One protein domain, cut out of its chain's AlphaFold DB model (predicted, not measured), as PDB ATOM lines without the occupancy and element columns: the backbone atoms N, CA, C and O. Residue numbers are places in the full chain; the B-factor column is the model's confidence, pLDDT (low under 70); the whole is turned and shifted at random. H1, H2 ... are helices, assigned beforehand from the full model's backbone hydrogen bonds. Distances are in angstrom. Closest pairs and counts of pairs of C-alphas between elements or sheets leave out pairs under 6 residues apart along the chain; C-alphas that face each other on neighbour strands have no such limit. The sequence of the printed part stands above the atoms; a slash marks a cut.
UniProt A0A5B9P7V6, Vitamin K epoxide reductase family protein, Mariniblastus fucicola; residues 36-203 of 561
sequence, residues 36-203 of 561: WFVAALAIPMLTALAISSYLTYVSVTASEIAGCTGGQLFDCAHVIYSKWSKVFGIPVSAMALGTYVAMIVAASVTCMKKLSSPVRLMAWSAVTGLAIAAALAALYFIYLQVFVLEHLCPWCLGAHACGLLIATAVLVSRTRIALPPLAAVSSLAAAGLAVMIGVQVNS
ATOM      1  N   TRP A  36     129.211 169.134 147.227       92.06
ATOM      2  CA  TRP A  36     129.629 169.430 145.848       92.06
ATOM      3  C   TRP A  36     130.351 170.779 145.735       92.06
ATOM      4  O   TRP A  36     131.400 170.853 145.109       92.06
ATOM      5  N   PHE A  37     129.834 171.835 146.370       93.50
ATOM      6  CA  PHE A  37     130.470 173.152 146.332       93.50
ATOM      7  C   PHE A  37     131.839 173.141 147.028       93.50
ATOM      8  O   PHE A  37     132.801 173.683 146.493       93.50
ATOM      9  N   VAL A  38     131.961 172.454 148.170       93.19
ATOM     10  CA  VAL A  38     133.258 172.289 148.854       93.19
ATOM     11  C   VAL A  38     134.234 171.445 148.019       93.19
ATOM     12  O   VAL A  38     135.413 171.772 147.956       93.19
ATOM     13  N   ALA A  39     133.756 170.403 147.330       92.94
ATOM     14  CA  ALA A  39     134.580 169.606 146.418       92.94
ATOM     15  C   ALA A  39     135.035 170.399 145.177       92.94
ATOM     16  O   ALA A  39     136.177 170.256 144.754       92.94
ATOM     17  N   ALA A  40     134.191 171.279 144.629       95.25
ATOM     18  CA  ALA A  40     134.574 172.169 143.533       95.25
ATOM     19  C   ALA A  40     135.640 173.194 143.971       95.25
ATOM     20  O   ALA A  40     136.585 173.452 143.230       95.25
ATOM     21  N   LEU A  41     135.538 173.723 145.198       96.12
ATOM     22  CA  LEU A  41     136.556 174.598 145.789       96.12
ATOM     23  C   LEU A  41     137.898 173.891 146.054       96.12
ATOM     24  O   LEU A  41     138.930 174.558 146.075       96.12
ATOM     25  N   ALA A  42     137.916 172.564 146.217       95.81
ATOM     26  CA  ALA A  42     139.159 171.823 146.429       95.81
ATOM     27  C   ALA A  42     140.125 171.922 145.233       95.81
ATOM     28  O   ALA A  42     141.330 171.851 145.442       95.81
ATOM     29  N   ILE A  43     139.626 172.138 144.008       96.88
ATOM     30  CA  ILE A  43     140.463 172.268 142.805       96.88
ATOM     31  C   ILE A  43     141.406 173.486 142.913       96.88
ATOM     32  O   ILE A  43     142.613 173.265 143.011       96.88
ATOM     33  N   PRO A  44     140.928 174.749 142.990       98.19
ATOM     34  CA  PRO A  44     141.820 175.901 143.140       98.19
ATOM     35  C   PRO A  44     142.598 175.891 144.462       98.19
ATOM     36  O   PRO A  44     143.708 176.412 144.498       98.19
ATOM     37  N   MET A  45     142.078 175.276 145.535       98.31
ATOM     38  CA  MET A  45     142.841 175.104 146.781       98.31
ATOM     39  C   MET A  45     144.073 174.208 146.576       98.31
ATOM     40  O   MET A  45     145.155 174.558 147.036       98.31
ATOM     41  N   LEU A  46     143.933 173.079 145.873       98.31
ATOM     42  CA  LEU A  46     145.039 172.163 145.578       98.31
ATOM     43  C   LEU A  46     146.008 172.739 144.536       98.31
ATOM     44  O   LEU A  46     147.215 172.566 144.683       98.31
ATOM     45  N   THR A  47     145.515 173.473 143.533       98.50
ATOM     46  CA  THR A  47     146.373 174.206 142.589       98.50
ATOM     47  C   THR A  47     147.206 175.267 143.311       98.50
ATOM     48  O   THR A  47     148.424 175.299 143.151       98.50
ATOM     49  N   ALA A  48     146.588 176.090 144.163       98.25
ATOM     50  CA  ALA A  48     147.305 177.104 144.934       98.25
ATOM     51  C   ALA A  48     148.292 176.492 145.938       98.25
ATOM     52  O   ALA A  48     149.386 177.026 146.115       98.25
ATOM     53  N   LEU A  49     147.939 175.356 146.553       98.50
ATOM     54  CA  LEU A  49     148.834 174.574 147.405       98.50
ATOM     55  C   LEU A  49     150.071 174.107 146.625       98.50
ATOM     56  O   LEU A  49     151.185 174.353 147.071       98.50
ATOM     57  N   ALA A  50     149.888 173.488 145.454       98.50
ATOM     58  CA  ALA A  50     150.988 172.987 144.627       98.50
ATOM     59  C   ALA A  50     151.927 174.113 144.161       98.50
ATOM     60  O   ALA A  50     153.145 173.982 144.281       98.50
ATOM     61  N   ILE A  51     151.371 175.245 143.714       98.19
ATOM     62  CA  ILE A  51     152.155 176.433 143.347       98.19
ATOM     63  C   ILE A  51     152.896 176.998 144.570       98.19
ATOM     64  O   ILE A  51     154.072 177.334 144.469       98.19
ATOM     65  N   SER A  52     152.250 177.060 145.739       98.12
ATOM     66  CA  SER A  52     152.884 177.554 146.971       98.12
ATOM     67  C   SER A  52     154.013 176.633 147.440       98.12
ATOM     68  O   SER A  52     155.056 177.131 147.852       98.12
ATOM     69  N   SER A  53     153.859 175.308 147.328       98.19
ATOM     70  CA  SER A  53     154.935 174.337 147.572       98.19
ATOM     71  C   SER A  53     156.107 174.543 146.615       98.19
ATOM     72  O   SER A  53     157.249 174.602 147.064       98.19
ATOM     73  N   TYR A  54     155.835 174.699 145.316       97.75
ATOM     74  CA  TYR A  54     156.870 174.914 144.303       97.75
ATOM     75  C   TYR A  54     157.641 176.223 144.538       97.75
ATOM     76  O   TYR A  54     158.864 176.209 144.649       97.75
ATOM     77  N   LEU A  55     156.936 177.339 144.742       96.25
ATOM     78  CA  LEU A  55     157.549 178.629 145.081       96.25
ATOM     79  C   LEU A  55     158.207 178.641 146.472       96.25
ATOM     80  O   LEU A  55     159.047 179.495 146.746       96.25
ATOM     81  N   THR A  56     157.841 177.733 147.379       95.69
ATOM     82  CA  THR A  56     158.575 177.547 148.642       95.69
ATOM     83  C   THR A  56     159.901 176.849 148.374       95.69
ATOM     84  O   THR A  56     160.924 177.354 148.818       95.69
ATOM     85  N   TYR A  57     159.893 175.752 147.606       94.69
ATOM     86  CA  TYR A  57     161.096 175.025 147.191       94.69
ATOM     87  C   TYR A  57     162.100 175.958 146.497       94.69
ATOM     88  O   TYR A  57     163.186 176.163 147.025       94.69
ATOM     89  N   VAL A  58     161.693 176.633 145.416       89.38
ATOM     90  CA  VAL A  58     162.524 177.603 144.668       89.38
ATOM     91  C   VAL A  58     163.131 178.677 145.587       89.38
ATOM     92  O   VAL A  58     164.311 179.014 145.478       89.38
ATOM     93  N   SER A  59     162.341 179.218 146.523       87.06
ATOM     94  CA  SER A  59     162.774 180.308 147.414       87.06
ATOM     95  C   SER A  59     163.665 179.849 148.586       87.06
ATOM     96  O   SER A  59     164.141 180.706 149.338       87.06
ATOM     97  N   VAL A  60     163.898 178.534 148.753       86.31
ATOM     98  CA  VAL A  60     164.865 177.965 149.719       86.31
ATOM     99  C   VAL A  60     166.033 177.213 149.067       86.31
ATOM    100  O   VAL A  60     167.073 177.099 149.702       86.31
ATOM    101  N   THR A  61     165.899 176.731 147.825       81.19
ATOM    102  CA  THR A  61     166.992 176.099 147.056       81.19
ATOM    103  C   THR A  61     167.714 177.052 146.104       81.19
ATOM    104  O   THR A  61     168.731 176.667 145.542       81.19
ATOM    105  N   ALA A  62     167.190 178.266 145.903       78.88
ATOM    106  CA  ALA A  62     167.672 179.229 144.905       78.88
ATOM    107  C   ALA A  62     167.670 178.693 143.450       78.88
ATOM    108  O   ALA A  62     168.464 179.134 142.627       78.88
ATOM    109  N   SER A  63     166.790 177.734 143.131       75.69
ATOM    110  CA  SER A  63     166.741 177.095 141.808       75.69
ATOM    111  C   SER A  63     166.102 177.966 140.720       75.69
ATOM    112  O   SER A  63     165.262 178.816 141.003       75.69
ATOM    113  N   GLU A  64     166.374 177.638 139.455       79.06
ATOM    114  CA  GLU A  64     165.652 178.195 138.305       79.06
ATOM    115  C   GLU A  64     164.132 177.922 138.339       79.06
ATOM    116  O   GLU A  64     163.628 177.037 139.046       79.06
ATOM    117  N   ILE A  65     163.387 178.703 137.545       85.81
ATOM    118  CA  ILE A  65     161.922 178.755 137.581       85.81
ATOM    119  C   ILE A  65     161.335 178.227 136.270       85.81
ATOM    120  O   ILE A  65     161.394 178.864 135.218       85.81
ATOM    121  N   ALA A  66     160.723 177.047 136.345       86.88
ATOM    122  CA  ALA A  66     160.195 176.325 135.197       86.88
ATOM    123  C   ALA A  66     159.167 177.170 134.425       86.88
ATOM    124  O   ALA A  66     158.184 177.655 134.991       86.88
ATOM    125  N   GLY A  67     159.397 177.343 133.121       83.44
ATOM    126  CA  GLY A  67     158.535 178.142 132.247       83.44
ATOM    127  C   GLY A  67     158.599 179.658 132.477       83.44
ATOM    128  O   GLY A  67     157.705 180.358 132.007       83.44
ATOM    129  N   CYS A  68     159.609 180.170 133.190       83.94
ATOM    130  CA  CYS A  68     159.800 181.601 133.433       83.94
ATOM    131  C   CYS A  68     161.284 181.973 133.282       83.94
ATOM    132  O   CYS A  68     162.039 181.986 134.250       83.94
ATOM    133  N   THR A  69     161.704 182.231 132.043       61.00
ATOM    134  CA  THR A  69     163.113 182.332 131.613       61.00
ATOM    135  C   THR A  69     163.737 183.725 131.787       61.00
ATOM    136  O   THR A  69     164.700 184.039 131.098       61.00
ATOM    137  N   GLY A  70     163.156 184.577 132.637       66.06
ATOM    138  CA  GLY A  70     163.489 186.003 132.707       66.06
ATOM    139  C   GLY A  70     162.986 186.808 131.497       66.06
ATOM    140  O   GLY A  70     162.614 186.257 130.457       66.06
ATOM    141  N   GLY A  71     162.950 188.133 131.646       69.44
ATOM    142  CA  GLY A  71     162.568 189.070 130.586       69.44
ATOM    143  C   GLY A  71     161.744 190.257 131.088       69.44
ATOM    144  O   GLY A  71     161.006 190.145 132.063       69.44
ATOM    145  N   GLN A  72     161.829 191.382 130.371       72.06
ATOM    146  CA  GLN A  72     161.424 192.728 130.821       72.06
ATOM    147  C   GLN A  72     160.090 192.824 131.589       72.06
ATOM    148  O   GLN A  72     160.029 193.524 132.590       72.06
ATOM    149  N   LEU A  73     159.027 192.121 131.171       76.94
ATOM    150  CA  LEU A  73     157.734 192.126 131.881       76.94
ATOM    151  C   LEU A  73     157.497 190.885 132.761       76.94
ATOM    152  O   LEU A  73     156.715 190.945 133.708       76.94
ATOM    153  N   PHE A  74     158.132 189.753 132.449       85.88
ATOM    154  CA  PHE A  74     157.857 188.454 133.067       85.88
ATOM    155  C   PHE A  74     159.121 187.849 133.679       85.88
ATOM    156  O   PHE A  74     159.667 186.865 133.180       85.88
ATOM    157  N   ASP A  75     159.553 188.438 134.791       83.25
ATOM    158  CA  ASP A  75     160.648 187.932 135.608       83.25
ATOM    159  C   ASP A  75     160.111 187.346 136.925       83.25
ATOM    160  O   ASP A  75     159.520 188.032 137.762       83.25
ATOM    161  N   CYS A  76     160.315 186.041 137.111       89.12
ATOM    162  CA  CYS A  76     159.971 185.352 138.348       89.12
ATOM    163  C   CYS A  76     161.083 185.398 139.404       89.12
ATOM    164  O   CYS A  76     160.772 185.298 140.592       89.12
ATOM    165  N   ALA A  77     162.348 185.525 138.996       82.31
ATOM    166  CA  ALA A  77     163.504 185.584 139.882       82.31
ATOM    167  C   ALA A  77     163.525 186.922 140.629       82.31
ATOM    168  O   ALA A  77     163.549 186.926 141.863       82.31
ATOM    169  N   HIS A  78     163.375 188.038 139.906       81.00
ATOM    170  CA  HIS A  78     163.243 189.374 140.491       81.00
ATOM    171  C   HIS A  78     162.144 189.391 141.568       81.00
ATOM    172  O   HIS A  78     162.376 189.778 142.714       81.00
ATOM    173  N   VAL A  79     160.949 188.876 141.249       90.50
ATOM    174  CA  VAL A  79     159.828 188.835 142.203       90.50
ATOM    175  C   VAL A  79     160.116 187.919 143.401       90.50
ATOM    176  O   VAL A  79     159.879 188.332 144.538       90.50
ATOM    177  N   ILE A  80     160.616 186.692 143.194       89.19
ATOM    178  CA  ILE A  80     160.752 185.695 144.274       89.19
ATOM    179  C   ILE A  80     161.969 185.917 145.188       89.19
ATOM    180  O   ILE A  80     161.971 185.407 146.315       89.19
ATOM    181  N   TYR A  81     162.978 186.670 144.746       84.31
ATOM    182  CA  TYR A  81     164.163 186.994 145.549       84.31
ATOM    183  C   TYR A  81     164.163 188.434 146.095       84.31
ATOM    184  O   TYR A  81     164.932 188.722 147.009       84.31
ATOM    185  N   SER A  82     163.249 189.305 145.641       83.69
ATOM    186  CA  SER A  82     163.020 190.634 146.238       83.69
ATOM    187  C   SER A  82     162.744 190.593 147.751       83.69
ATOM    188  O   SER A  82     162.162 189.635 148.269       83.69
ATOM    189  N   LYS A  83     163.048 191.691 148.467       85.06
ATOM    190  CA  LYS A  83     162.710 191.849 149.901       85.06
ATOM    191  C   LYS A  83     161.224 191.577 150.197       85.06
ATOM    192  O   LYS A  83     160.878 190.989 151.219       85.06
ATOM    193  N   TRP A  84     160.350 191.929 149.251       92.69
ATOM    194  CA  TRP A  84     158.900 191.753 149.330       92.69
ATOM    195  C   TRP A  84     158.441 190.286 149.273       92.69
ATOM    196  O   TRP A  84     157.290 189.996 149.605       92.69
ATOM    197  N   SER A  85     159.309 189.341 148.895       92.12
ATOM    198  CA  SER A  85     159.002 187.904 148.921       92.12
ATOM    199  C   SER A  85     159.178 187.264 150.303       92.12
ATOM    200  O   SER A  85     158.771 186.113 150.496       92.12
ATOM    201  N   LYS A  86     159.774 187.978 151.267       91.56
ATOM    202  CA  LYS A  86     160.117 187.472 152.604       91.56
ATOM    203  C   LYS A  86     159.339 188.200 153.707       91.56
ATOM    204  O   LYS A  86     158.902 189.335 153.541       91.56
ATOM    205  N   VAL A  87     159.184 187.551 154.861       91.88
ATOM    206  CA  VAL A  87     158.691 188.137 156.121       91.88
ATOM    207  C   VAL A  87     159.500 187.497 157.251       91.88
ATOM    208  O   VAL A  87     159.474 186.278 157.397       91.88
ATOM    209  N   PHE A  88     160.272 188.281 158.012       87.06
ATOM    210  CA  PHE A  88     161.269 187.754 158.970       87.06
ATOM    211  C   PHE A  88     162.207 186.686 158.351       87.06
ATOM    212  O   PHE A  88     162.493 185.661 158.964       87.06
ATOM    213  N   GLY A  89     162.622 186.880 157.092       82.44
ATOM    214  CA  GLY A  89     163.435 185.924 156.320       82.44
ATOM    215  C   GLY A  89     162.680 184.702 155.765       82.44
ATOM    216  O   GLY A  89     163.151 184.069 154.821       82.44
ATOM    217  N   ILE A  90     161.486 184.389 156.278       91.06
ATOM    218  CA  ILE A  90     160.652 183.274 155.806       91.06
ATOM    219  C   ILE A  90     159.998 183.654 154.465       91.06
ATOM    220  O   ILE A  90     159.444 184.751 154.361       91.06
ATOM    221  N   PRO A  91     159.998 182.780 153.437       93.50
ATOM    222  CA  PRO A  91     159.268 183.033 152.196       93.50
ATOM    223  C   PRO A  91     157.758 183.204 152.420       93.50
ATOM    224  O   PRO A  91     157.109 182.373 153.062       93.50
ATOM    225  N   VAL A  92     157.159 184.220 151.796       96.06
ATOM    226  CA  VAL A  92     155.698 184.415 151.728       96.06
ATOM    227  C   VAL A  92     155.008 183.182 151.132       96.06
ATOM    228  O   VAL A  92     153.917 182.817 151.569       96.06
ATOM    229  N   SER A  93     155.657 182.481 150.196       96.31
ATOM    230  CA  SER A  93     155.188 181.202 149.647       96.31
ATOM    231  C   SER A  93     155.012 180.116 150.718       96.31
ATOM    232  O   SER A  93     154.032 179.373 150.659       96.31
ATOM    233  N   ALA A  94     155.859 180.080 151.754       95.81
ATOM    234  CA  ALA A  94     155.729 179.147 152.877       95.81
ATOM    235  C   ALA A  94     154.561 179.524 153.814       95.81
ATOM    236  O   ALA A  94     153.839 178.655 154.314       95.81
ATOM    237  N   MET A  95     154.311 180.823 154.006       95.50
ATOM    238  CA  MET A  95     153.132 181.313 154.741       95.50
ATOM    239  C   MET A  95     151.829 181.031 153.970       95.50
ATOM    240  O   MET A  95     150.818 180.630 154.558       95.50
ATOM    241  N   ALA A  96     151.853 181.176 152.641       97.06
ATOM    242  CA  ALA A  96     150.753 180.812 151.753       97.06
ATOM    243  C   ALA A  96     150.492 179.295 151.762       97.06
ATOM    244  O   ALA A  96     149.343 178.876 151.892       97.06
ATOM    245  N   LEU A  97     151.545 178.470 151.732       97.38
ATOM    246  CA  LEU A  97     151.468 177.014 151.872       97.38
ATOM    247  C   LEU A  97     150.713 176.617 153.152       97.38
ATOM    248  O   LEU A  97     149.708 175.909 153.077       97.38
ATOM    249  N   GLY A  98     151.118 177.148 154.313       96.75
ATOM    250  CA  GLY A  98     150.416 176.922 155.584       96.75
ATOM    251  C   GLY A  98     148.954 177.392 155.568       96.75
ATOM    252  O   GLY A  98     148.068 176.700 156.076       96.75
ATOM    253  N   THR A  99     148.680 178.526 154.915       96.31
ATOM    254  CA  THR A  99     147.323 179.076 154.738       96.31
ATOM    255  C   THR A  99     146.432 178.134 153.922       96.31
ATOM    256  O   THR A  99     145.305 177.846 154.335       96.31
ATOM    257  N   TYR A 100     146.923 177.596 152.800       98.00
ATOM    258  CA  TYR A 100     146.163 176.660 151.968       98.00
ATOM    259  C   TYR A 100     145.984 175.287 152.635       98.00
ATOM    260  O   TYR A 100     144.882 174.739 152.569       98.00
ATOM    261  N   VAL A 101     146.980 174.772 153.372       98.31
ATOM    262  CA  VAL A 101     146.811 173.561 154.205       98.31
ATOM    263  C   VAL A 101     145.686 173.758 155.228       98.31
ATOM    264  O   VAL A 101     144.759 172.947 155.288       98.31
ATOM    265  N   ALA A 102     145.711 174.854 155.994       97.12
ATOM    266  CA  ALA A 102     144.677 175.153 156.987       97.12
ATOM    267  C   ALA A 102     143.277 175.284 156.352       97.12
ATOM    268  O   ALA A 102     142.287 174.793 156.905       97.12
ATOM    269  N   MET A 103     143.198 175.885 155.162       96.62
ATOM    270  CA  MET A 103     141.957 176.049 154.403       96.62
ATOM    271  C   MET A 103     141.386 174.700 153.930       96.62
ATOM    272  O   MET A 103     140.192 174.448 154.108       96.62
ATOM    273  N   ILE A 104     142.231 173.798 153.416       97.62
ATOM    274  CA  ILE A 104     141.850 172.440 152.985       97.62
ATOM    275  C   ILE A 104     141.391 171.586 154.178       97.62
ATOM    276  O   ILE A 104     140.381 170.879 154.087       97.62
ATOM    277  N   VAL A 105     142.071 171.680 155.326       97.25
ATOM    278  CA  VAL A 105     141.663 170.992 156.564       97.25
ATOM    279  C   VAL A 105     140.296 171.497 157.043       97.25
ATOM    280  O   VAL A 105     139.398 170.694 157.302       97.25
ATOM    281  N   ALA A 106     140.076 172.814 157.090       95.25
ATOM    282  CA  ALA A 106     138.795 173.393 157.502       95.25
ATOM    283  C   ALA A 106     137.643 173.075 156.516       95.25
ATOM    284  O   ALA A 106     136.513 172.783 156.933       95.25
ATOM    285  N   ALA A 107     137.921 173.038 155.210       95.25
ATOM    286  CA  ALA A 107     136.975 172.588 154.189       95.25
ATOM    287  C   ALA A 107     136.598 171.106 154.385       95.25
ATOM    288  O   ALA A 107     135.415 170.752 154.389       95.25
ATOM    289  N   SER A 108     137.586 170.252 154.663       95.44
ATOM    290  CA  SER A 108     137.388 168.828 154.954       95.44
ATOM    291  C   SER A 108     136.513 168.616 156.196       95.44
ATOM    292  O   SER A 108     135.505 167.906 156.131       95.44
ATOM    293  N   VAL A 109     136.813 169.314 157.299       95.00
ATOM    294  CA  VAL A 109     136.017 169.310 158.543       95.00
ATOM    295  C   VAL A 109     134.568 169.745 158.291       95.00
ATOM    296  O   VAL A 109     133.636 169.138 158.824       95.00
ATOM    297  N   THR A 110     134.340 170.729 157.415       91.44
ATOM    298  CA  THR A 110     132.988 171.177 157.026       91.44
ATOM    299  C   THR A 110     132.172 170.054 156.357       91.44
ATOM    300  O   THR A 110     130.958 169.950 156.575       91.44
ATOM    301  N   CYS A 111     132.818 169.153 155.612       92.38
ATOM    302  CA  CYS A 111     132.187 167.996 154.961       92.38
ATOM    303  C   CYS A 111     131.941 166.787 155.886       92.38
ATOM    304  O   CYS A 111     131.101 165.940 155.558       92.38
ATOM    305  N   MET A 112     132.617 166.689 157.036       93.12
ATOM    306  CA  MET A 112     132.534 165.532 157.939       93.12
ATOM    307  C   MET A 112     131.166 165.423 158.633       93.12
ATOM    308  O   MET A 112     130.950 165.967 159.714       93.12
ATOM    309  N   LYS A 113     130.246 164.629 158.064       89.44
ATOM    310  CA  LYS A 113     128.902 164.363 158.629       89.44
ATOM    311  C   LYS A 113     128.900 163.787 160.059       89.44
ATOM    312  O   LYS A 113     127.869 163.858 160.717       89.44
ATOM    313  N   LYS A 114     130.022 163.222 160.529       93.12
ATOM    314  CA  LYS A 114     130.200 162.725 161.909       93.12
ATOM    315  C   LYS A 114     130.363 163.851 162.947       93.12
ATOM    316  O   LYS A 114     130.178 163.596 164.130       93.12
ATOM    317  N   LEU A 115     130.733 165.064 162.528       91.12
ATOM    318  CA  LEU A 115     130.959 166.202 163.424       91.12
ATOM    319  C   LEU A 115     129.686 167.029 163.626       91.12
ATOM    320  O   LEU A 115     128.829 167.128 162.746       91.12
ATOM    321  N   SER A 116     129.581 167.658 164.796       90.12
ATOM    322  CA  SER A 116     128.417 168.462 165.163       90.12
ATOM    323  C   SER A 116     128.300 169.733 164.309       90.12
ATOM    324  O   SER A 116     129.292 170.342 163.899       90.12
ATOM    325  N   SER A 117     127.062 170.167 164.060       86.50
ATOM    326  CA  SER A 117     126.754 171.376 163.285       86.50
ATOM    327  C   SER A 117     127.534 172.641 163.696       86.50
ATOM    328  O   SER A 117     127.995 173.325 162.783       86.50
ATOM    329  N   PRO A 118     127.737 172.982 164.992       86.56
ATOM    330  CA  PRO A 118     128.542 174.151 165.357       86.56
ATOM    331  C   PRO A 118     130.019 174.012 164.966       86.56
ATOM    332  O   PRO A 118     130.576 174.971 164.443       86.56
ATOM    333  N   VAL A 119     130.640 172.834 165.120       89.31
ATOM    334  CA  VAL A 119     132.041 172.607 164.705       89.31
ATOM    335  C   VAL A 119     132.187 172.783 163.194       89.31
ATOM    336  O   VAL A 119     133.088 173.477 162.729       89.31
ATOM    337  N   ARG A 120     131.247 172.234 162.418       89.94
ATOM    338  CA  ARG A 120     131.219 172.380 160.954       89.94
ATOM    339  C   ARG A 120     130.984 173.830 160.507       89.94
ATOM    340  O   ARG A 120     131.517 174.241 159.483       89.94
ATOM    341  N   LEU A 121     130.224 174.617 161.275       87.00
ATOM    342  CA  LEU A 121     129.996 176.043 161.007       87.00
ATOM    343  C   LEU A 121     131.203 176.913 161.397       87.00
ATOM    344  O   LEU A 121     131.516 177.867 160.686       87.00
ATOM    345  N   MET A 122     131.910 176.575 162.480       86.81
ATOM    346  CA  MET A 122     133.189 177.203 162.833       86.81
ATOM    347  C   MET A 122     134.244 176.934 161.757       86.81
ATOM    348  O   MET A 122     134.898 177.869 161.308       86.81
ATOM    349  N   ALA A 123     134.344 175.693 161.274       91.31
ATOM    350  CA  ALA A 123     135.244 175.338 160.179       91.31
ATOM    351  C   ALA A 123     134.915 176.107 158.885       91.31
ATOM    352  O   ALA A 123     135.814 176.671 158.270       91.31
ATOM    353  N   TRP A 124     133.633 176.246 158.523       91.38
ATOM    354  CA  TRP A 124     133.236 177.075 157.376       91.38
ATOM    355  C   TRP A 124     133.543 178.572 157.565       91.38
ATOM    356  O   TRP A 124     133.939 179.261 156.623       91.38
ATOM    357  N   SER A 125     133.426 179.073 158.799       88.06
ATOM    358  CA  SER A 125     133.826 180.445 159.147       88.06
ATOM    359  C   SER A 125     135.343 180.636 159.007       88.06
ATOM    360  O   SER A 125     135.780 181.669 158.510       88.06
ATOM    361  N   ALA A 126     136.143 179.622 159.365       90.88
ATOM    362  CA  ALA A 126     137.593 179.622 159.177       90.88
ATOM    363  C   ALA A 126     137.995 179.563 157.692       90.88
ATOM    364  O   ALA A 126     138.824 180.367 157.278       90.88
ATOM    365  N   VAL A 127     137.363 178.709 156.869       93.19
ATOM    366  CA  VAL A 127     137.563 178.708 155.398       93.19
ATOM    367  C   VAL A 127     137.305 180.099 154.822       93.19
ATOM    368  O   VAL A 127     138.109 180.605 154.047       93.19
ATOM    369  N   THR A 128     136.208 180.741 155.235       90.81
ATOM    370  CA  THR A 128     135.845 182.083 154.756       90.81
ATOM    371  C   THR A 128     136.862 183.139 155.183       90.81
ATOM    372  O   THR A 128     137.262 183.967 154.373       90.81
ATOM    373  N   GLY A 129     137.323 183.089 156.435       90.75
ATOM    374  CA  GLY A 129     138.357 183.986 156.943       90.75
ATOM    375  C   GLY A 129     139.697 183.844 156.223       90.75
ATOM    376  O   GLY A 129     140.271 184.842 155.802       90.75
ATOM    377  N   LEU A 130     140.160 182.606 156.023       94.25
ATOM    378  CA  LEU A 130     141.394 182.310 155.290       94.25
ATOM    379  C   LEU A 130     141.286 182.712 153.812       94.25
ATOM    380  O   LEU A 130     142.255 183.210 153.249       94.25
ATOM    381  N   ALA A 131     140.112 182.559 153.191       95.31
ATOM    382  CA  ALA A 131     139.873 183.024 151.826       95.31
ATOM    383  C   ALA A 131     139.906 184.561 151.722       95.31
ATOM    384  O   ALA A 131     140.526 185.095 150.807       95.31
ATOM    385  N   ILE A 132     139.307 185.285 152.678       93.12
ATOM    386  CA  ILE A 132     139.400 186.755 152.751       93.12
ATOM    387  C   ILE A 132     140.856 187.195 152.972       93.12
ATOM    388  O   ILE A 132     141.323 188.093 152.277       93.12
ATOM    389  N   ALA A 133     141.596 186.539 153.872       94.06
ATOM    390  CA  ALA A 133     143.017 186.817 154.095       94.06
ATOM    391  C   ALA A 133     143.850 186.605 152.818       94.06
ATOM    392  O   ALA A 133     144.606 187.491 152.426       94.06
ATOM    393  N   ALA A 134     143.656 185.474 152.129       96.25
ATOM    394  CA  ALA A 134     144.329 185.166 150.869       96.25
ATOM    395  C   ALA A 134     143.983 186.170 149.755       96.25
ATOM    396  O   ALA A 134     144.862 186.537 148.983       96.25
ATOM    397  N   ALA A 135     142.740 186.660 149.688       96.31
ATOM    398  CA  ALA A 135     142.333 187.683 148.726       96.31
ATOM    399  C   ALA A 135     142.945 189.063 149.020       96.31
ATOM    400  O   ALA A 135     143.414 189.726 148.099       96.31
ATOM    401  N   LEU A 136     142.983 189.493 150.287       95.56
ATOM    402  CA  LEU A 136     143.616 190.761 150.668       95.56
ATOM    403  C   LEU A 136     145.136 190.719 150.431       95.56
ATOM    404  O   LEU A 136     145.695 191.665 149.876       95.56
ATOM    405  N   ALA A 137     145.790 189.601 150.764       96.31
ATOM    406  CA  ALA A 137     147.197 189.373 150.443       96.31
ATOM    407  C   ALA A 137     147.440 189.337 148.923       96.31
ATOM    408  O   ALA A 137     148.379 189.962 148.444       96.31
ATOM    409  N   ALA A 138     146.578 188.670 148.147       97.81
ATOM    410  CA  ALA A 138     146.666 188.641 146.686       97.81
ATOM    411  C   ALA A 138     146.586 190.045 146.067       97.81
ATOM    412  O   ALA A 138     147.392 190.363 145.201       97.81
ATOM    413  N   LEU A 139     145.669 190.903 146.531       97.38
ATOM    414  CA  LEU A 139     145.578 192.292 146.064       97.38
ATOM    415  C   LEU A 139     146.858 193.087 146.367       97.38
ATOM    416  O   LEU A 139     147.330 193.823 145.505       97.38
ATOM    417  N   TYR A 140     147.445 192.905 147.552       97.69
ATOM    418  CA  TYR A 140     148.704 193.548 147.940       97.69
ATOM    419  C   TYR A 140     149.912 193.045 147.125       97.69
ATOM    420  O   TYR A 140     150.670 193.852 146.597       97.69
ATOM    421  N   PHE A 141     150.073 191.732 146.941       97.69
ATOM    422  CA  PHE A 141     151.191 191.185 146.160       97.69
ATOM    423  C   PHE A 141     151.041 191.394 144.644       97.69
ATOM    424  O   PHE A 141     152.051 191.489 143.947       97.69
ATOM    425  N   ILE A 142     149.816 191.533 144.124       97.94
ATOM    426  CA  ILE A 142     149.580 192.026 142.757       97.94
ATOM    427  C   ILE A 142     149.944 193.515 142.659       97.94
ATOM    428  O   ILE A 142     150.623 193.897 141.712       97.94
ATOM    429  N   TYR A 143     149.562 194.346 143.638       97.81
ATOM    430  CA  TYR A 143     149.971 195.756 143.680       97.81
ATOM    431  C   TYR A 143     151.502 195.905 143.672       97.81
ATOM    432  O   TYR A 143     152.026 196.682 142.882       97.81
ATOM    433  N   LEU A 144     152.224 195.121 144.481       95.94
ATOM    434  CA  LEU A 144     153.689 195.134 144.497       95.94
ATOM    435  C   LEU A 144     154.292 194.776 143.130       95.94
ATOM    436  O   LEU A 144     155.136 195.515 142.633       95.94
ATOM    437  N   GLN A 145     153.831 193.692 142.496       95.06
ATOM    438  CA  GLN A 145     154.306 193.282 141.165       95.06
ATOM    439  C   GLN A 145     154.025 194.332 140.073       95.06
ATOM    440  O   GLN A 145     154.832 194.497 139.170       95.06
ATOM    441  N   VAL A 146     152.908 195.062 140.157       95.12
ATOM    442  CA  VAL A 146     152.504 196.032 139.118       95.12
ATOM    443  C   VAL A 146     153.075 197.442 139.335       95.12
ATOM    444  O   VAL A 146     153.283 198.146 138.355       95.12
ATOM    445  N   PHE A 147     153.306 197.872 140.583       95.62
ATOM    446  CA  PHE A 147     153.610 199.279 140.914       95.62
ATOM    447  C   PHE A 147     154.874 199.503 141.764       95.62
ATOM    448  O   PHE A 147     155.158 200.645 142.116       95.62
ATOM    449  N   VAL A 148     155.585 198.445 142.174       91.31
ATOM    450  CA  VAL A 148     156.778 198.550 143.046       91.31
ATOM    451  C   VAL A 148     157.954 197.708 142.540       91.31
ATOM    452  O   VAL A 148     159.100 198.097 142.731       91.31
ATOM    453  N   LEU A 149     157.675 196.566 141.910       86.69
ATOM    454  CA  LEU A 149     158.665 195.703 141.254       86.69
ATOM    455  C   LEU A 149     158.666 195.849 139.727       86.69
ATOM    456  O   LEU A 149     159.614 195.416 139.092       86.69
ATOM    457  N   GLU A 150     157.567 196.344 139.147       90.31
ATOM    458  CA  GLU A 150     157.260 196.435 137.701       90.31
ATOM    459  C   GLU A 150     157.342 195.113 136.885       90.31
ATOM    460  O   GLU A 150     156.839 195.042 135.762       90.31
ATOM    461  N   HIS A 151     157.848 194.027 137.478       87.50
ATOM    462  CA  HIS A 151     157.906 192.675 136.921       87.50
ATOM    463  C   HIS A 151     156.798 191.749 137.454       87.50
ATOM    464  O   HIS A 151     156.434 191.752 138.635       87.50
ATOM    465  N   LEU A 152     156.294 190.877 136.575       92.75
ATOM    466  CA  LEU A 152     155.213 189.934 136.856       92.75
ATOM    467  C   LEU A 152     155.721 188.489 136.946       92.75
ATOM    468  O   LEU A 152     156.322 187.979 136.006       92.75
ATOM    469  N   CYS A 153     155.367 187.765 138.010       94.81
ATOM    470  CA  CYS A 153     155.644 186.331 138.127       94.81
ATOM    471  C   CYS A 153     154.370 185.512 137.830       94.81
ATOM    472  O   CYS A 153     153.462 185.485 138.670       94.81
ATOM    473  N   PRO A 154     154.259 184.794 136.687       95.44
ATOM    474  CA  PRO A 154     153.060 184.018 136.348       95.44
ATOM    475  C   PRO A 154     152.680 182.963 137.394       95.44
ATOM    476  O   PRO A 154     151.494 182.706 137.602       95.44
ATOM    477  N   TRP A 155     153.660 182.397 138.106       96.94
ATOM    478  CA  TRP A 155     153.415 181.478 139.218       96.94
ATOM    479  C   TRP A 155     152.757 182.184 140.415       96.94
ATOM    480  O   TRP A 155     151.721 181.721 140.901       96.94
ATOM    481  N   CYS A 156     153.279 183.337 140.855       96.88
ATOM    482  CA  CYS A 156     152.649 184.143 141.907       96.88
ATOM    483  C   CYS A 156     151.237 184.580 141.494       96.88
ATOM    484  O   CYS A 156     150.280 184.366 142.240       96.88
ATOM    485  N   LEU A 157     151.078 185.107 140.274       97.75
ATOM    486  CA  LEU A 157     149.778 185.484 139.714       97.75
ATOM    487  C   LEU A 157     148.798 184.299 139.667       97.75
ATOM    488  O   LEU A 157     147.627 184.477 139.997       97.75
ATOM    489  N   GLY A 158     149.257 183.085 139.350       97.81
ATOM    490  CA  GLY A 158     148.450 181.862 139.400       97.81
ATOM    491  C   GLY A 158     147.950 181.525 140.811       97.81
ATOM    492  O   GLY A 158     146.760 181.250 140.999       97.81
ATOM    493  N   ALA A 159     148.818 181.607 141.824       97.75
ATOM    494  CA  ALA A 159     148.430 181.411 143.224       97.75
ATOM    495  C   ALA A 159     147.458 182.502 143.717       97.75
ATOM    496  O   ALA A 159     146.472 182.196 144.394       97.75
ATOM    497  N   HIS A 160     147.693 183.765 143.347       98.25
ATOM    498  CA  HIS A 160     146.814 184.890 143.670       98.25
ATOM    499  C   HIS A 160     145.442 184.763 142.993       98.25
ATOM    500  O   HIS A 160     144.418 184.945 143.652       98.25
ATOM    501  N   ALA A 161     145.398 184.373 141.715       98.44
ATOM    502  CA  ALA A 161     144.160 184.113 140.986       98.44
ATOM    503  C   ALA A 161     143.343 182.988 141.639       98.44
ATOM    504  O   ALA A 161     142.136 183.139 141.821       98.44
ATOM    505  N   CYS A 162     143.984 181.898 142.075       98.44
ATOM    506  CA  CYS A 162     143.305 180.838 142.823       98.44
ATOM    507  C   CYS A 162     142.722 181.350 144.154       98.44
ATOM    508  O   CYS A 162     141.559 181.073 144.451       98.44
ATOM    509  N   GLY A 163     143.481 182.140 144.924       97.62
ATOM    510  CA  GLY A 163     143.002 182.761 146.166       97.62
ATOM    511  C   GLY A 163     141.794 183.683 145.951       97.62
ATOM    512  O   GLY A 163     140.785 183.557 146.649       97.62
ATOM    513  N   LEU A 164     141.857 184.550 144.935       98.25
ATOM    514  CA  LEU A 164     140.756 185.435 144.542       98.25
ATOM    515  C   LEU A 164     139.520 184.642 144.085       98.25
ATOM    516  O   LEU A 164     138.417 184.933 144.542       98.25
ATOM    517  N   LEU A 165     139.687 183.594 143.270       98.00
ATOM    518  CA  LEU A 165     138.590 182.718 142.838       98.00
ATOM    519  C   LEU A 165     137.901 182.021 144.020       98.00
ATOM    520  O   LEU A 165     136.669 181.992 144.072       98.00
ATOM    521  N   ILE A 166     138.665 181.498 144.988       97.38
ATOM    522  CA  ILE A 166     138.118 180.880 146.206       97.38
ATOM    523  C   ILE A 166     137.319 181.913 147.009       97.38
ATOM    524  O   ILE A 166     136.172 181.649 147.376       97.38
ATOM    525  N   ALA A 167     137.884 183.099 147.250       95.56
ATOM    526  CA  ALA A 167     137.217 184.162 147.997       95.56
ATOM    527  C   ALA A 167     135.931 184.640 147.310       95.56
ATOM    528  O   ALA A 167     134.880 184.693 147.952       95.56
ATOM    529  N   THR A 168     135.972 184.915 146.003       95.38
ATOM    530  CA  THR A 168     134.790 185.294 145.218       95.38
ATOM    531  C   THR A 168     133.723 184.204 145.275       95.38
ATOM    532  O   THR A 168     132.566 184.504 145.565       95.38
ATOM    533  N   ALA A 169     134.088 182.936 145.071       95.00
ATOM    534  CA  ALA A 169     133.141 181.828 145.131       95.00
ATOM    535  C   ALA A 169     132.495 181.692 146.521       95.00
ATOM    536  O   ALA A 169     131.275 181.536 146.613       95.00
ATOM    537  N   VAL A 170     133.273 181.790 147.606       92.69
ATOM    538  CA  VAL A 170     132.757 181.725 148.985       92.69
ATOM    539  C   VAL A 170     131.830 182.906 149.295       92.69
ATOM    540  O   VAL A 170     130.727 182.677 149.793       92.69
ATOM    541  N   LEU A 171     132.216 184.140 148.952       88.94
ATOM    542  CA  LEU A 171     131.431 185.355 149.218       88.94
ATOM    543  C   LEU A 171     130.145 185.447 148.378       88.94
ATOM    544  O   LEU A 171     129.127 185.934 148.867       88.94
ATOM    545  N   VAL A 172     130.161 184.954 147.134       89.06
ATOM    546  CA  VAL A 172     128.974 184.874 146.259       89.06
ATOM    547  C   VAL A 172     128.078 183.678 146.623       89.06
ATOM    548  O   VAL A 172     126.883 183.668 146.308       89.06
ATOM    549  N   SER A 173     128.608 182.667 147.324       84.81
ATOM    550  CA  SER A 173     127.807 181.536 147.795       84.81
ATOM    551  C   SER A 173     126.687 182.004 148.733       84.81
ATOM    552  O   SER A 173     126.879 182.823 149.628       84.81
ATOM    553  N   ARG A 174     125.489 181.418 148.607       70.06
ATOM    554  CA  ARG A 174     124.349 181.727 149.496       70.06
ATOM    555  C   ARG A 174     124.496 181.124 150.912       70.06
ATOM    556  O   ARG A 174     123.489 180.912 151.595       70.06
ATOM    557  N   THR A 175     125.717 180.809 151.351       72.44
ATOM    558  CA  THR A 175     125.986 180.265 152.689       72.44
ATOM    559  C   THR A 175     125.957 181.393 153.715       72.44
ATOM    560  O   THR A 175     126.736 182.341 153.672       72.44
ATOM    561  N   ARG A 176     124.990 181.347 154.634       66.25
ATOM    562  CA  ARG A 176     124.819 182.396 155.641       66.25
ATOM    563  C   ARG A 176     125.680 182.075 156.850       66.25
ATOM    564  O   ARG A 176     125.345 181.181 157.627       66.25
ATOM    565  N   ILE A 177     126.765 182.827 156.989       68.19
ATOM    566  CA  ILE A 177     127.676 182.823 158.137       68.19
ATOM    567  C   ILE A 177     127.142 183.806 159.192       68.19
ATOM    568  O   ILE A 177     126.384 184.728 158.880       68.19
ATOM    569  N   ALA A 178     127.501 183.606 160.458       64.12
ATOM    570  CA  ALA A 178     127.174 184.556 161.514       64.12
ATOM    571  C   ALA A 178     128.057 185.813 161.406       64.12
ATOM    572  O   ALA A 178     129.280 185.709 161.334       64.12
ATOM    573  N   LEU A 179     127.441 187.001 161.442       62.22
ATOM    574  CA  LEU A 179     128.157 188.283 161.383       62.22
ATOM    575  C   LEU A 179     129.267 188.423 162.448       62.22
ATOM    576  O   LEU A 179     130.354 188.849 162.072       62.22
ATOM    577  N   PRO A 180     129.067 188.045 163.733       65.56
ATOM    578  CA  PRO A 180     130.104 188.206 164.755       65.56
ATOM    579  C   PRO A 180     131.424 187.455 164.481       65.56
ATOM    580  O   PRO A 180     132.459 188.119 164.480       65.56
ATOM    581  N   PRO A 181     131.456 186.130 164.200       69.94
ATOM    582  CA  PRO A 181     132.709 185.465 163.836       69.94
ATOM    583  C   PRO A 181     133.251 185.917 162.476       69.94
ATOM    584  O   PRO A 181     134.465 185.986 162.327       69.94
ATOM    585  N   LEU A 182     132.400 186.277 161.501       70.69
ATOM    586  CA  LEU A 182     132.887 186.820 160.227       70.69
ATOM    587  C   LEU A 182     133.643 188.140 160.439       70.69
ATOM    588  O   LEU A 182     134.751 188.289 159.930       70.69
ATOM    589  N   ALA A 183     133.082 189.065 161.221       74.94
ATOM    590  CA  ALA A 183     133.727 190.329 161.563       74.94
ATOM    591  C   ALA A 183     135.023 190.104 162.358       74.94
ATOM    592  O   ALA A 183     136.058 190.643 161.986       74.94
ATOM    593  N   ALA A 184     134.998 189.252 163.390       79.75
ATOM    594  CA  ALA A 184     136.180 188.957 164.201       79.75
ATOM    595  C   ALA A 184     137.341 188.378 163.373       79.75
ATOM    596  O   ALA A 184     138.481 188.814 163.524       79.75
ATOM    597  N   VAL A 185     137.061 187.430 162.469       77.00
ATOM    598  CA  VAL A 185     138.103 186.812 161.635       77.00
ATOM    599  C   VAL A 185     138.536 187.735 160.487       77.00
ATOM    600  O   VAL A 185     139.717 187.752 160.152       77.00
ATOM    601  N   SER A 186     137.643 188.569 159.940       76.25
ATOM    602  CA  SER A 186     138.020 189.590 158.943       76.25
ATOM    603  C   SER A 186     138.929 190.666 159.546       76.25
ATOM    604  O   SER A 186     139.927 191.031 158.933       76.25
ATOM    605  N   SER A 187     138.645 191.126 160.772       84.00
ATOM    606  CA  SER A 187     139.523 192.054 161.496       84.00
ATOM    607  C   SER A 187     140.880 191.428 161.823       84.00
ATOM    608  O   SER A 187     141.898 192.102 161.702       84.00
ATOM    609  N   LEU A 188     140.920 190.140 162.188       86.19
ATOM    610  CA  LEU A 188     142.177 189.422 162.420       86.19
ATOM    611  C   LEU A 188     142.998 189.267 161.127       86.19
ATOM    612  O   LEU A 188     144.208 189.464 161.154       86.19
ATOM    613  N   ALA A 189     142.348 188.972 159.997       85.62
ATOM    614  CA  ALA A 189     142.995 188.907 158.687       85.62
ATOM    615  C   ALA A 189     143.579 190.268 158.266       85.62
ATOM    616  O   ALA A 189     144.730 190.338 157.841       85.62
ATOM    617  N   ALA A 190     142.817 191.354 158.439       88.19
ATOM    618  CA  ALA A 190     143.278 192.710 158.147       88.19
ATOM    619  C   ALA A 190     144.438 193.146 159.062       88.19
ATOM    620  O   ALA A 190     145.408 193.721 158.579       88.19
ATOM    621  N   ALA A 191     144.379 192.829 160.361       92.12
ATOM    622  CA  ALA A 191     145.460 193.116 161.304       92.12
ATOM    623  C   ALA A 191     146.732 192.309 160.993       92.12
ATOM    624  O   ALA A 191     147.825 192.869 160.992       92.12
ATOM    625  N   GLY A 192     146.597 191.016 160.675       91.00
ATOM    626  CA  GLY A 192     147.720 190.169 160.263       91.00
ATOM    627  C   GLY A 192     148.391 190.671 158.984       91.00
ATOM    628  O   GLY A 192     149.616 190.741 158.928       91.00
ATOM    629  N   LEU A 193     147.601 191.101 157.994       93.00
ATOM    630  CA  LEU A 193     148.125 191.729 156.783       93.00
ATOM    631  C   LEU A 193     148.817 193.066 157.087       93.00
ATOM    632  O   LEU A 193     149.916 193.287 156.600       93.00
ATOM    633  N   ALA A 194     148.234 193.932 157.919       94.38
ATOM    634  CA  ALA A 194     148.851 195.211 158.284       94.38
ATOM    635  C   ALA A 194     150.207 195.030 158.995       94.38
ATOM    636  O   ALA A 194     151.154 195.755 158.695       94.38
ATOM    637  N   VAL A 195     150.329 194.032 159.880       94.44
ATOM    638  CA  VAL A 195     151.612 193.656 160.503       94.44
ATOM    639  C   VAL A 195     152.599 193.136 159.456       94.44
ATOM    640  O   VAL A 195     153.746 193.568 159.446       94.44
ATOM    641  N   MET A 196     152.162 192.259 158.546       94.56
ATOM    642  CA  MET A 196     153.007 191.729 157.469       94.56
ATOM    643  C   MET A 196     153.548 192.846 156.560       94.56
ATOM    644  O   MET A 196     154.744 192.883 156.290       94.56
ATOM    645  N   ILE A 197     152.691 193.788 156.146       95.00
ATOM    646  CA  ILE A 197     153.077 194.960 155.347       95.00
ATOM    647  C   ILE A 197     154.071 195.829 156.125       95.00
ATOM    648  O   ILE A 197     155.108 196.191 155.583       95.00
ATOM    649  N   GLY A 198     153.809 196.117 157.405       93.69
ATOM    650  CA  GLY A 198     154.729 196.888 158.249       93.69
ATOM    651  C   GLY A 198     156.120 196.254 158.355       93.69
ATOM    652  O   GLY A 198     157.122 196.954 158.240       93.69
ATOM    653  N   VAL A 199     156.191 194.925 158.487       92.12
ATOM    654  CA  VAL A 199     157.458 194.172 158.509       92.12
ATOM    655  C   VAL A 199     158.196 194.247 157.169       92.12
ATOM    656  O   VAL A 199     159.415 194.335 157.180       92.12
ATOM    657  N   GLN A 200     157.495 194.246 156.031       92.19
ATOM    658  CA  GLN A 200     158.115 194.322 154.697       92.19
ATOM    659  C   GLN A 200     158.509 195.741 154.263       92.19
ATOM    660  O   GLN A 200     159.449 195.922 153.495       92.19
ATOM    661  N   VAL A 201     157.803 196.759 154.758       91.88
ATOM    662  CA  VAL A 201     158.165 198.169 154.548       91.88
ATOM    663  C   VAL A 201     159.362 198.558 155.422       91.88
ATOM    664  O   VAL A 201     160.198 199.340 154.981       91.88
ATOM    665  N   ASN A 202     159.470 197.998 156.635       89.06
ATOM    666  CA  ASN A 202     160.548 198.287 157.590       89.06
ATOM    667  C   ASN A 202     161.690 197.245 157.573       89.06
ATOM    668  O   ASN A 202     162.660 197.393 158.313       89.06
ATOM    669  N   SER A 203     161.608 196.180 156.771       82.12
ATOM    670  CA  SER A 203     162.768 195.323 156.515       82.12
ATOM    671  C   SER A 203     163.771 196.089 155.661       82.12
ATOM    672  O   SER A 203     163.394 196.602 154.602       82.12
TER     673      SER A 203
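What this domain is: This is residues 36 to 203 of the 561 residues of the protein "Vitamin K epoxide reductase family protein" of Mariniblastus fucicola (UniProt A0A5B9P7V6). Four long helices, H1, H3, H4 and H5, stand side by side as an up-and-down bundle, each running against the one before it in the chain, with H1 and H4 at opposite corners; a further long helix, H6, packs along the outside of H4. Short H2 and the long link before it lie at one end of the bundle. The printed part has 168 residues with six named helices, H1 to H6 in chain order, and no named strand; its class is all helix. It is compact, with a radius of gyration of the C-alphas of 16.5 A, and elongated, spanning 51 by 31 by 26 A.

How they stand to each other: H4, residues 117 to 147, is the longest helix. It touches H3, residues 92 to 111, in a helical hairpin at a shallow tilt of 27 degrees; their closest C-alphas, of Thr 110 and Arg 120, are 4.5 A apart. H4 forms another hairpin with H5, residues 154 to 172, touching it with residues 128 to 142 alone, at a steep tilt of 42 degrees; the closest C-alphas, of Ala 131 and Ala 167, are 4.8 A apart. H1, residues 36 to 61, is apart from H4. H1 touches H3 at a shallow tilt of 23 degrees, opposite ways, the closest C-alphas being those of Ser 52 and Ser 93, 5.1 A apart. H1 touches H5 at a shallow tilt of 27 degrees, opposite ways, with the C-alphas of Ala 48 and Ala 159 closest at 4.8 A. H3 and H5 are near each other. H4 touches H6, residues 179 to 202, with residues 125 to 137 alone; they run the same way at a shallow tilt of 32 degrees, and the closest C-alphas, of Ala 133 and Ala 189, are 5.0 A apart. H2, residues 76 to 81, and H1 only just touch, with 3 pairs of C-alphas within 8 A, closest at Ser 59 and Ile 80, 6.6 A. Every O i to N i+4 pair is within hydrogen-bond range in H2, H3, H4, H5 and H6; in H1 20 of 22 are.

Where its parts are: H4 is 44.7 A long from first to last C-alpha, from (126.754, 171.376, 163.285) to (153.610, 199.279, 140.914). H1 begins at C-alpha 36, (129.629, 169.430, 145.848), is 38.0 A long and has a kink of 26 degrees near residue 44. H6 is 34.1 A, H3 28.9 A, H5 26.1 A and H2 8.5 A long.

The domain as a whole: The C-alphas of Gln 72 and Ser 116 are the two farthest apart, at 53.5 A. The printed part has no cut. The link from H1 to H2 is long, residues 62 to 75. Residues 69 to 71 and 176 to 181, of which 179 to 181 belong to H6, have pLDDT under 70; the mean of the printed part is 90.1.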